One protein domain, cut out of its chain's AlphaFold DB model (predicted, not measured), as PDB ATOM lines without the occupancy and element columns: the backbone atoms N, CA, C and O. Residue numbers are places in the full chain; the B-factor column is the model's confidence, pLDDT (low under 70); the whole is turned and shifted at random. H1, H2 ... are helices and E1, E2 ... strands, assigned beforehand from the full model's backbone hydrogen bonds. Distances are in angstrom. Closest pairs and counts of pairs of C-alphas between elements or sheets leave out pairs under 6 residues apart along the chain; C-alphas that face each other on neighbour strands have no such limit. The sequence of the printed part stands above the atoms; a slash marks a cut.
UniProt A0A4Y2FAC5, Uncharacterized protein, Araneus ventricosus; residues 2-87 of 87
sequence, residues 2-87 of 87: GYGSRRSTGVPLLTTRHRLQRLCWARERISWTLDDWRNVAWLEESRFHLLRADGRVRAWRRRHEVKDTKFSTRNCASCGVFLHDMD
ATOM      1  N   GLY A   2       3.505  26.890 -18.799       84.31
ATOM      2  CA  GLY A   2       3.047  26.844 -20.205       84.31
ATOM      3  C   GLY A   2       2.420  28.126 -20.780       84.31
ATOM      4  O   GLY A   2       1.433  28.041 -21.517       84.31
ATOM      5  N   TYR A   3       2.956  29.299 -20.437       79.56
ATOM      6  CA  TYR A   3       2.499  30.598 -20.939       79.56
ATOM      7  C   TYR A   3       3.336  31.054 -22.136       79.56
ATOM      8  O   TYR A   3       4.528  30.776 -22.219       79.56
ATOM      9  N   GLY A   4       2.711  31.775 -23.068       82.62
ATOM     10  CA  GLY A   4       3.408  32.392 -24.194       82.62
ATOM     11  C   GLY A   4       2.831  33.759 -24.546       82.62
ATOM     12  O   GLY A   4       1.632  33.995 -24.395       82.62
ATOM     13  N   SER A   5       3.690  34.651 -25.041       82.75
ATOM     14  CA  SER A   5       3.292  35.970 -25.539       82.75
ATOM     15  C   SER A   5       2.536  35.827 -26.866       82.75
ATOM     16  O   SER A   5       3.091  35.341 -27.855       82.75
ATOM     17  N   ARG A   6       1.289  36.305 -26.924       79.06
ATOM     18  CA  ARG A   6       0.448  36.308 -28.133       79.06
ATOM     19  C   ARG A   6      -0.129  37.700 -28.382       79.06
ATOM     20  O   ARG A   6      -0.488  38.407 -27.447       79.06
ATOM     21  N   ARG A   7      -0.244  38.099 -29.653       77.56
ATOM     22  CA  ARG A   7      -0.934  39.344 -30.035       77.56
ATOM     23  C   ARG A   7      -2.441  39.180 -29.836       77.56
ATOM     24  O   ARG A   7      -2.987  38.130 -30.188       77.56
ATOM     25  N   SER A   8      -3.102  40.208 -29.305       69.62
ATOM     26  CA  SER A   8      -4.564  40.239 -29.281       69.62
ATOM     27  C   SER A   8      -5.127  40.232 -30.707       69.62
ATOM     28  O   SER A   8      -4.523  40.752 -31.653       69.62
ATOM     29  N   THR A   9      -6.285  39.590 -30.881       69.38
ATOM     30  CA  THR A   9      -7.004  39.639 -32.154       69.38
ATOM     31  C   THR A   9      -7.686  41.004 -32.241       69.38
ATOM     32  O   THR A   9      -8.675  41.232 -31.557       69.38
ATOM     33  N   GLY A  10      -7.169  41.909 -33.075       68.00
ATOM     34  CA  GLY A  10      -7.785  43.223 -33.320       68.00
ATOM     35  C   GLY A  10      -9.032  43.175 -34.211       68.00
ATOM     36  O   GLY A  10      -9.509  44.215 -34.639       68.00
ATOM     37  N   VAL A  11      -9.523  41.977 -34.537       73.56
ATOM     38  CA  VAL A  11     -10.725  41.770 -35.344       73.56
ATOM     39  C   VAL A  11     -11.723  40.906 -34.573       73.56
ATOM     40  O   VAL A  11     -11.306  39.945 -33.913       73.56
ATOM     41  N   PRO A  12     -13.030  41.204 -34.654       81.19
ATOM     42  CA  PRO A  12     -14.056  40.363 -34.057       81.19
ATOM     43  C   PRO A  12     -13.997  38.938 -34.605       81.19
ATOM     44  O   PRO A  12     -13.792  38.712 -35.801       81.19
ATOM     45  N   LEU A  13     -14.217  37.958 -33.732       84.00
ATOM     46  CA  LEU A  13     -14.356  36.570 -34.155       84.00
ATOM     47  C   LEU A  13     -15.669  36.405 -34.931       84.00
ATOM     48  O   LEU A  13     -16.741  36.789 -34.466       84.00
ATOM     49  N   LEU A  14     -15.590  35.822 -36.127       87.38
ATOM     50  CA  LEU A  14     -16.769  35.584 -36.956       87.38
ATOM     51  C   LEU A  14     -17.538  34.359 -36.460       87.38
ATOM     52  O   LEU A  14     -17.011  33.242 -36.491       87.38
ATOM     53  N   THR A  15     -18.798  34.575 -36.081       89.94
ATOM     54  CA  THR A  15     -19.773  33.508 -35.828       89.94
ATOM     55  C   THR A  15     -20.118  32.780 -37.129       89.94
ATOM     56  O   THR A  15     -19.906  33.306 -38.227       89.94
ATOM     57  N   THR A  16     -20.690  31.578 -37.033       93.56
ATOM     58  CA  THR A  16     -21.149  30.814 -38.206       93.56
ATOM     59  C   THR A  16     -22.128  31.621 -39.062       93.56
ATOM     60  O   THR A  16     -21.984  31.664 -40.282       93.56
ATOM     61  N   ARG A  17     -23.053  32.356 -38.428       94.75
ATOM     62  CA  ARG A  17     -24.002  33.243 -39.119       94.75
ATOM     63  C   ARG A  17     -23.287  34.319 -39.939       94.75
ATOM     64  O   ARG A  17     -23.605  34.484 -41.112       94.75
ATOM     65  N   HIS A  18     -22.294  35.002 -39.360       93.00
ATOM     66  CA  HIS A  18     -21.534  36.028 -40.083       93.00
ATOM     67  C   HIS A  18     -20.813  35.449 -41.304       93.00
ATOM     68  O   HIS A  18     -20.758  36.094 -42.349       93.00
ATOM     69  N   ARG A  19     -20.266  34.232 -41.191       94.81
ATOM     70  CA  ARG A  19     -19.577  33.563 -42.306       94.81
ATOM     71  C   ARG A  19     -20.536  33.257 -43.454       94.81
ATOM     72  O   ARG A  19     -20.211  33.558 -44.596       94.81
ATOM     73  N   LEU A  20     -21.715  32.717 -43.145       97.56
ATOM     74  CA  LEU A  20     -22.732  32.409 -44.153       97.56
ATOM     75  C   LEU A  20     -23.250  33.672 -44.848       97.56
ATOM     76  O   LEU A  20     -23.319  33.701 -46.072       97.56
ATOM     77  N   GLN A  21     -23.536  34.733 -44.091       97.12
ATOM     78  CA  GLN A  21     -23.989  36.006 -44.663       97.12
ATOM     79  C   GLN A  21     -22.938  36.625 -45.591       97.12
ATOM     80  O   GLN A  21     -23.270  37.040 -46.696       97.12
ATOM     81  N   ARG A  22     -21.661  36.627 -45.183       96.06
ATOM     82  CA  ARG A  22     -20.559  37.109 -46.032       96.06
ATOM     83  C   ARG A  22     -20.403  36.273 -47.302       96.06
ATOM     84  O   ARG A  22     -20.174  36.836 -48.365       96.06
ATOM     85  N   LEU A  23     -20.544  34.949 -47.198       97.06
ATOM     86  CA  LEU A  23     -20.471  34.055 -48.354       97.06
ATOM     87  C   LEU A  23     -21.621  34.303 -49.336       97.06
ATOM     88  O   LEU A  23     -21.381  34.354 -50.538       97.06
ATOM     89  N   CYS A  24     -22.847  34.471 -48.838       97.75
ATOM     90  CA  CYS A  24     -24.007  34.797 -49.671       97.75
ATOM     91  C   CYS A  24     -23.803  36.131 -50.392       97.75
ATOM     92  O   CYS A  24     -23.862  36.186 -51.616       97.75
ATOM     93  N   TRP A  25     -23.429  37.169 -49.636       96.12
ATOM     94  CA  TRP A  25     -23.183  38.507 -50.170       96.12
ATOM     95  C   TRP A  25     -22.119  38.513 -51.275       96.12
ATOM     96  O   TRP A  25     -22.304  39.170 -52.298       96.12
ATOM     97  N   ALA A  26     -21.032  37.752 -51.089       96.88
ATOM     98  CA  ALA A  26     -19.966  37.619 -52.080       96.88
ATOM     99  C   ALA A  26     -20.418  36.847 -53.329       96.88
ATOM    100  O   ALA A  26     -20.072  37.232 -54.442       96.88
ATOM    101  N   ARG A  27     -21.208  35.775 -53.166       97.75
ATOM    102  CA  ARG A  27     -21.744  34.994 -54.293       97.75
ATOM    103  C   ARG A  27     -22.707  35.807 -55.151       97.75
ATOM    104  O   ARG A  27     -22.609  35.745 -56.367       97.75
ATOM    105  N   GLU A  28     -23.586  36.589 -54.532       97.00
ATOM    106  CA  GLU A  28     -24.527  37.472 -55.240       97.00
ATOM    107  C   GLU A  28     -23.828  38.523 -56.112       97.00
ATOM    108  O   GLU A  28     -24.408  39.002 -57.081       97.00
ATOM    109  N   ARG A  29     -22.594  38.899 -55.759       96.50
ATOM    110  CA  ARG A  29     -21.861  40.019 -56.372       96.50
ATOM    111  C   ARG A  29     -20.634  39.571 -57.154       96.50
ATOM    112  O   ARG A  29     -19.831  40.398 -57.565       96.50
ATOM    113  N   ILE A  30     -20.481  38.266 -57.377       96.88
ATOM    114  CA  ILE A  30     -19.336  37.722 -58.113       96.88
ATOM    115  C   ILE A  30     -19.335  38.154 -59.584       96.88
ATOM    116  O   ILE A  30     -18.275  38.297 -60.180       96.88
ATOM    117  N   SER A  31     -20.521  38.379 -60.154       96.56
ATOM    118  CA  SER A  31     -20.713  38.815 -61.537       96.56
ATOM    119  C   SER A  31     -20.825  40.334 -61.684       96.56
ATOM    120  O   SER A  31     -21.161  40.803 -62.767       96.56
ATOM    121  N   TRP A  32     -20.611  41.103 -60.611       97.31
ATOM    122  CA  TRP A  32     -20.690  42.560 -60.679       97.31
ATOM    123  C   TRP A  32     -19.555  43.134 -61.517       97.31
ATOM    124  O   TRP A  32     -18.383  42.783 -61.346       97.31
ATOM    125  N   THR A  33     -19.924  44.047 -62.403       97.00
ATOM    126  CA  THR A  33     -19.007  44.789 -63.261       97.00
ATOM    127  C   THR A  33     -18.423  45.995 -62.524       97.00
ATOM    128  O   THR A  33     -18.861  46.366 -61.433       97.00
ATOM    129  N   LEU A  34     -17.414  46.641 -63.113       96.56
ATOM    130  CA  LEU A  34     -16.836  47.862 -62.540       96.56
ATOM    131  C   LEU A  34     -17.863  48.993 -62.415       96.56
ATOM    132  O   LEU A  34     -17.793  49.763 -61.459       96.56
ATOM    133  N   ASP A  35     -18.813  49.083 -63.344       96.81
ATOM    134  CA  ASP A  35     -19.857  50.105 -63.296       96.81
ATOM    135  C   ASP A  35     -20.867  49.830 -62.175       96.81
ATOM    136  O   ASP A  35     -21.278  50.765 -61.489       96.81
ATOM    137  N   ASP A  36     -21.162  48.561 -61.881       96.31
ATOM    138  CA  ASP A  36     -21.971  48.194 -60.711       96.31
ATOM    139  C   ASP A  36     -21.294  48.635 -59.404       96.31
ATOM    140  O   ASP A  36     -21.940  49.216 -58.532       96.31
ATOM    141  N   TRP A  37     -19.975  48.438 -59.283       95.81
ATOM    142  CA  TRP A  37     -19.213  48.890 -58.112       95.81
ATOM    143  C   TRP A  37     -19.150  50.414 -57.983       95.81
ATOM    144  O   TRP A  37     -19.183  50.923 -56.861       95.81
ATOM    145  N   ARG A  38     -19.083  51.147 -59.101       95.56
ATOM    146  CA  ARG A  38     -19.079  52.623 -59.108       95.56
ATOM    147  C   ARG A  38     -20.371  53.220 -58.564       95.56
ATOM    148  O   ARG A  38     -20.341  54.311 -58.007       95.56
ATOM    149  N   ASN A  39     -21.479  52.496 -58.691       95.75
ATOM    150  CA  ASN A  39     -22.780  52.932 -58.196       95.75
ATOM    151  C   ASN A  39     -22.978  52.671 -56.691       95.75
ATOM    152  O   ASN A  39     -24.018  53.035 -56.139       95.75
ATOM    153  N   VAL A  40     -22.007  52.058 -56.002       94.75
ATOM    154  CA  VAL A  40     -22.082  51.825 -54.554       94.75
ATOM    155  C   VAL A  40     -21.465  52.985 -53.781       94.75
ATOM    156  O   VAL A  40     -20.257  53.217 -53.837       94.75
ATOM    157  N   ALA A  41     -22.283  53.658 -52.974       95.00
ATOM    158  CA  ALA A  41     -21.806  54.592 -51.962       95.00
ATOM    159  C   ALA A  41     -21.477  53.842 -50.660       95.00
ATOM    160  O   ALA A  41     -22.339  53.185 -50.071       95.00
ATOM    161  N   TRP A  42     -20.232  53.953 -50.201       92.69
ATOM    162  CA  TRP A  42     -19.779  53.384 -48.933       92.69
ATOM    163  C   TRP A  42     -19.813  54.448 -47.839       92.69
ATOM    164  O   TRP A  42     -19.384  55.579 -48.054       92.69
ATOM    165  N   LEU A  43     -20.294  54.069 -46.656       94.38
ATOM    166  CA  LEU A  43     -20.248  54.894 -45.454       94.38
ATOM    167  C   LEU A  43     -19.474  54.130 -44.384       94.38
ATOM    168  O   LEU A  43     -19.824  52.999 -44.045       94.38
ATOM    169  N   GLU A  44     -18.425  54.751 -43.860       91.38
ATOM    170  CA  GLU A  44     -17.660  54.237 -42.732       91.38
ATOM    171  C   GLU A  44     -17.324  55.386 -41.786       91.38
ATOM    172  O   GLU A  44     -17.011  56.498 -42.209       91.38
ATOM    173  N   GLU A  45     -17.359  55.096 -40.490       90.50
ATOM    174  CA  GLU A  45     -16.857  55.987 -39.457       90.50
ATOM    175  C   GLU A  45     -15.449  55.542 -39.056       90.50
ATOM    176  O   GLU A  45     -15.245  54.434 -38.560       90.50
ATOM    177  N   SER A  46     -14.467  56.419 -39.254       83.06
ATOM    178  CA  SER A  46     -13.091  56.198 -38.804       83.06
ATOM    179  C   SER A  46     -12.785  57.029 -37.564       83.06
ATOM    180  O   SER A  46     -13.130  58.208 -37.479       83.06
ATOM    181  N   ARG A  47     -12.093  56.420 -36.596       81.31
ATOM    182  CA  ARG A  47     -11.647  57.099 -35.378       81.31
ATOM    183  C   ARG A  47     -10.243  57.664 -35.570       81.31
ATOM    184  O   ARG A  47      -9.329  56.927 -35.926       81.31
ATOM    185  N   PHE A  48     -10.058  58.944 -35.256       79.81
ATOM    186  CA  PHE A  48      -8.747  59.594 -35.252       79.81
ATOM    187  C   PHE A  48      -8.334  59.934 -33.821       79.81
ATOM    188  O   PHE A  48      -9.052  60.621 -33.093       79.81
ATOM    189  N   HIS A  49      -7.174  59.428 -33.405       81.62
ATOM    190  CA  HIS A  49      -6.618  59.664 -32.079       81.62
ATOM    191  C   HIS A  49      -5.442  60.639 -32.153       81.62
ATOM    192  O   HIS A  49      -4.471  60.383 -32.855       81.62
ATOM    193  N   LEU A  50      -5.507  61.731 -31.385       82.75
ATOM    194  CA  LEU A  50      -4.478  62.781 -31.394       82.75
ATOM    195  C   LEU A  50      -3.194  62.402 -30.635       82.75
ATOM    196  O   LEU A  50      -2.132  62.928 -30.933       82.75
ATOM    197  N   LEU A  51      -3.284  61.512 -29.640       81.44
ATOM    198  CA  LEU A  51      -2.196  61.276 -28.675       81.44
ATOM    199  C   LEU A  51      -1.739  59.816 -28.568       81.44
ATOM    200  O   LEU A  51      -0.697  59.537 -27.979       81.44
ATOM    201  N   ARG A  52      -2.514  58.855 -29.077       72.62
ATOM    202  CA  ARG A  52      -2.210  57.428 -28.930       72.62
ATOM    203  C   ARG A  52      -2.687  56.653 -30.146       72.62
ATOM    204  O   ARG A  52      -3.839  56.776 -30.529       72.62
ATOM    205  N   ALA A  53      -1.826  55.806 -30.696       73.06
ATOM    206  CA  ALA A  53      -2.224  54.854 -31.724       73.06
ATOM    207  C   ALA A  53      -2.990  53.670 -31.110       73.06
ATOM    208  O   ALA A  53      -2.636  53.196 -30.025       73.06
ATOM    209  N   ASP A  54      -3.976  53.142 -31.838       70.56
ATOM    210  CA  ASP A  54      -4.630  51.866 -31.525       70.56
ATOM    211  C   ASP A  54      -3.656  50.699 -31.767       70.56
ATOM    212  O   ASP A  54      -3.699  49.966 -32.757       70.56
ATOM    213  N   GLY A  55      -2.690  50.565 -30.860       69.75
ATOM    214  CA  GLY A  55      -1.659  49.544 -30.903       69.75
ATOM    215  C   GLY A  55      -2.188  48.182 -30.463       69.75
ATOM    216  O   GLY A  55      -2.894  48.050 -29.462       69.75
ATOM    217  N   ARG A  56      -1.788  47.122 -31.173       70.56
ATOM    218  CA  ARG A  56      -2.066  45.743 -30.744       70.56
ATOM    219  C   ARG A  56      -1.210  45.387 -29.531       70.56
ATOM    220  O   ARG A  56       0.008  45.245 -29.645       70.56
ATOM    221  N   VAL A  57      -1.855  45.171 -28.389       74.31
ATOM    222  CA  VAL A  57      -1.195  44.738 -27.151       74.31
ATOM    223  C   VAL A  57      -0.863  43.240 -27.215       74.31
ATOM    224  O   VAL A  57      -1.633  42.423 -27.734       74.31
ATOM    225  N   ARG A  58       0.309  42.862 -26.694       78.88
ATOM    226  CA  ARG A  58       0.673  41.458 -26.464       78.88
ATOM    227  C   ARG A  58       0.195  41.035 -25.080       78.88
ATOM    228  O   ARG A  58       0.452  41.732 -24.108       78.88
ATOM    229  N   ALA A  59      -0.466  39.887 -24.998       77.31
ATOM    230  CA  ALA A  59      -0.892  39.279 -23.744       77.31
ATOM    231  C   ALA A  59      -0.163  37.946 -23.534       77.31
ATOM    232  O   ALA A  59       0.036  37.181 -24.485       77.31
ATOM    233  N   TRP A  60       0.210  37.657 -22.291       81.38
ATOM    234  CA  TRP A  60       0.741  36.359 -21.880       81.38
ATOM    235  C   TRP A  60      -0.424  35.432 -21.549       81.38
ATOM    236  O   TRP A  60      -1.224  35.748 -20.676       81.38
ATOM    237  N   ARG A  61      -0.562  34.316 -22.274       78.19
ATOM    238  CA  ARG A  61      -1.704  33.394 -22.124       78.19
ATOM    239  C   ARG A  61      -1.283  31.935 -22.221       78.19
ATOM    240  O   ARG A  61      -0.263  31.622 -22.849       78.19
ATOM    241  N   ARG A  62      -2.081  31.037 -21.637       81.31
ATOM    242  CA  ARG A  62      -1.896  29.579 -21.790       81.31
ATOM    243  C   ARG A  62      -2.371  29.119 -23.174       81.31
ATOM    244  O   ARG A  62      -3.168  29.786 -23.828       81.31
ATOM    245  N   ARG A  63      -1.881  27.966 -23.653       69.88
ATOM    246  CA  ARG A  63      -2.194  27.456 -25.009       69.88
ATOM    247  C   ARG A  63      -3.681  27.147 -25.252       69.88
ATOM    248  O   ARG A  63      -4.108  27.273 -26.391       69.88
ATOM    249  N   HIS A  64      -4.443  26.790 -24.217       72.19
ATOM    250  CA  HIS A  64      -5.857  26.386 -24.327       72.19
ATOM    251  C   HIS A  64      -6.827  27.376 -23.673       72.19
ATOM    252  O   HIS A  64      -7.984  27.050 -23.438       72.19
ATOM    253  N   GLU A  65      -6.359  28.580 -23.352       72.31
ATOM    254  CA  GLU A  65      -7.237  29.628 -22.842       72.31
ATOM    255  C   GLU A  65      -8.167  30.088 -23.972       72.31
ATOM    256  O   GLU A  65      -7.710  30.548 -25.026       72.31
ATOM    257  N   VAL A  66      -9.477  29.909 -23.779       66.81
ATOM    258  CA  VAL A  66     -10.493  30.300 -24.759       66.81
ATOM    259  C   VAL A  66     -10.455  31.817 -24.922       66.81
ATOM    260  O   VAL A  66     -10.447  32.567 -23.950       66.81
ATOM    261  N   LYS A  67     -10.425  32.290 -26.171       65.31
ATOM    262  CA  LYS A  67     -10.568  33.720 -26.451       65.31
ATOM    263  C   LYS A  67     -12.013  34.116 -26.178       65.31
ATOM    264  O   LYS A  67     -12.897  33.694 -26.920       65.31
ATOM    265  N   ASP A  68     -12.240  34.951 -25.169       59.38
ATOM    266  CA  ASP A  68     -13.556  35.535 -24.932       59.38
ATOM    267  C   ASP A  68     -14.031  36.323 -26.156       59.38
ATOM    268  O   ASP A  68     -13.537  37.405 -26.477       59.38
ATOM    269  N   THR A  69     -15.051  35.794 -26.829       54.88
ATOM    270  CA  THR A  69     -15.695  36.398 -28.005       54.88
ATOM    271  C   THR A  69     -16.343  37.750 -27.682       54.88
ATOM    272  O   THR A  69     -16.595  38.548 -28.582       54.88
ATOM    273  N   LYS A  70     -16.606  38.013 -26.394       49.38
ATOM    274  CA  LYS A  70     -17.199  39.259 -25.886       49.38
ATOM    275  C   LYS A  70     -16.190  40.410 -25.812       49.38
ATOM    276  O   LYS A  70     -16.594  41.569 -25.844       49.38
ATOM    277  N   PHE A  71     -14.894  40.097 -25.784       48.62
ATOM    278  CA  PHE A  71     -13.804  41.066 -25.723       48.62
ATOM    279  C   PHE A  71     -12.948  40.997 -26.995       48.62
ATOM    280  O   PHE A  71     -11.748  40.721 -26.970       48.62
ATOM    281  N   SER A  72     -13.558  41.340 -28.136       45.59
ATOM    282  CA  SER A  72     -12.809  42.113 -29.137       45.59
ATOM    283  C   SER A  72     -12.332  43.354 -28.405       45.59
ATOM    284  O   SER A  72     -13.161  44.019 -27.790       45.59
ATOM    285  N   THR A  73     -11.027  43.595 -28.371       45.97
ATOM    286  CA  THR A  73     -10.373  44.566 -27.489       45.97
ATOM    287  C   THR A  73     -10.904  45.976 -27.766       45.97
ATOM    288  O   THR A  73     -10.312  46.748 -28.505       45.97
ATOM    289  N   ARG A  74     -12.060  46.321 -27.191       42.31
ATOM    290  CA  ARG A  74     -12.410  47.698 -26.883       42.31
ATOM    291  C   ARG A  74     -11.403  48.089 -25.824       42.31
ATOM    292  O   ARG A  74     -11.307  47.396 -24.813       42.31
ATOM    293  N   ASN A  75     -10.615  49.121 -26.107       45.91
ATOM    294  CA  ASN A  75      -9.733  49.769 -25.147       45.91
ATOM    295  C   ASN A  75     -10.514  49.981 -23.847       45.91
ATOM    296  O   ASN A  75     -11.297  50.921 -23.728       45.91
ATOM    297  N   CYS A  76     -10.350  49.065 -22.898       37.31
ATOM    298  CA  CYS A  76     -10.916  49.211 -21.583       37.31
ATOM    299  C   CYS A  76      -9.875  49.994 -20.802       37.31
ATOM    300  O   CYS A  76      -8.925  49.422 -20.275       37.31
ATOM    301  N   ALA A  77     -10.052  51.313 -20.750       42.78
ATOM    302  CA  ALA A  77      -9.340  52.165 -19.805       42.78
ATOM    303  C   ALA A  77      -9.737  51.867 -18.337       42.78
ATOM    304  O   ALA A  77      -9.359  52.612 -17.445       42.78
ATOM    305  N   SER A  78     -10.480  50.782 -18.074       37.88
ATOM    306  CA  SER A  78     -10.936  50.377 -16.744       37.88
ATOM    307  C   SER A  78     -10.888  48.864 -16.469       37.88
ATOM    308  O   SER A  78     -11.423  48.428 -15.454       37.88
ATOM    309  N   CYS A  79     -10.257  48.029 -17.307       34.81
ATOM    310  CA  CYS A  79     -10.001  46.641 -16.904       34.81
ATOM    311  C   CYS A  79      -8.701  46.609 -16.109       34.81
ATOM    312  O   CYS A  79      -7.617  46.568 -16.690       34.81
ATOM    313  N   GLY A  80      -8.851  46.655 -14.784       31.72
ATOM    314  CA  GLY A  80      -7.786  46.401 -13.829       31.72
ATOM    315  C   GLY A  80      -6.956  45.205 -14.271       31.72
ATOM    316  O   GLY A  80      -7.471  44.117 -14.538       31.72
ATOM    317  N   VAL A  81      -5.657  45.445 -14.395       38.00
ATOM    318  CA  VAL A  81      -4.663  44.387 -14.428       38.00
ATOM    319  C   VAL A  81      -4.860  43.647 -13.111       38.00
ATOM    320  O   VAL A  81      -4.549  44.197 -12.060       38.00
ATOM    321  N   PHE A  82      -5.450  42.450 -13.143       32.09
ATOM    322  CA  PHE A  82      -5.358  41.532 -12.013       32.09
ATOM    323  C   PHE A  82      -3.881  41.146 -11.903       32.09
ATOM    324  O   PHE A  82      -3.420  40.170 -12.496       32.09
ATOM    325  N   LEU A  83      -3.126  41.992 -11.206       36.12
ATOM    326  CA  LEU A  83      -1.938  41.603 -10.482       36.12
ATOM    327  C   LEU A  83      -2.484  40.729  -9.349       36.12
ATOM    328  O   LEU A  83      -2.963  41.247  -8.351       36.12
ATOM    329  N   HIS A  84      -2.586  39.421  -9.579       32.41
ATOM    330  CA  HIS A  84      -2.738  38.520  -8.449       32.41
ATOM    331  C   HIS A  84      -1.337  38.348  -7.881       32.41
ATOM    332  O   HIS A  84      -0.421  37.969  -8.619       32.41
ATOM    333  N   ASP A  85      -1.208  38.738  -6.621       32.66
ATOM    334  CA  ASP A  85       0.001  38.738  -5.818       32.66
ATOM    335  C   ASP A  85       0.832  37.467  -6.029       32.66
ATOM    336  O   ASP A  85       0.314  36.347  -6.028       32.66
ATOM    337  N   MET A  86       2.123  37.680  -6.274       35.19
ATOM    338  CA  MET A  86       3.160  36.666  -6.140       35.19
ATOM    339  C   MET A  86       3.676  36.771  -4.708       35.19
ATOM    340  O   MET A  86       4.575  37.568  -4.458       35.19
ATOM    341  N   ASP A  87       3.086  35.975  -3.823       37.62
ATOM    342  CA  ASP A  87       3.759  35.367  -2.672       37.62
ATOM    343  C   ASP A  87       3.562  33.845  -2.773       37.62
ATOM    344  O   ASP A  87       2.424  33.412  -3.085       37.62
TER     345      ASP A  87
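Overview. This is residues 2 to 87 of the 87 residues of an uncharacterized protein of Araneus ventricosus (UniProt A0A4Y2FAC5). With little regular structure, the printed part makes a wide, flat, open loop: from the small sheet of E1 and E2 it runs out through helix H1 to short H2, and residues 39 to 57 return to E2. Residues 76 to 87 stick out as a tail. Of 86 printed residues, 28 are in two strands and two helices, order E1, H1, H2, E2, mixed in class, the sheet antiparallel. The whole is extended: radius of gyration of the C-alphas 19.5 A, spans 66 by 36 by 18 A.

Arrangement. E1, residues 3 to 7, and E2, residues 58 to 62, are antiparallel neighbours at 142 degrees; N 6 and O 59 are within hydrogen-bond range, 2.9 A. H1, residues 16 to 28, is apart from H2, residues 34 to 38. In both helices every O i to N i+4 pair is within hydrogen-bond range.

Along the chain. E1 begins at C-alpha 3, (2.499, 30.598, -20.939). H1 is 18.6 A long. E2 ends at C-alpha 62, (-1.896, 29.579, -21.790).

Size, cuts and confidence. The printed part has no cut. H2 to E2 is a long link. Confidence is under 70 at residues 8 to 10, 55, 63 and 66 to 87.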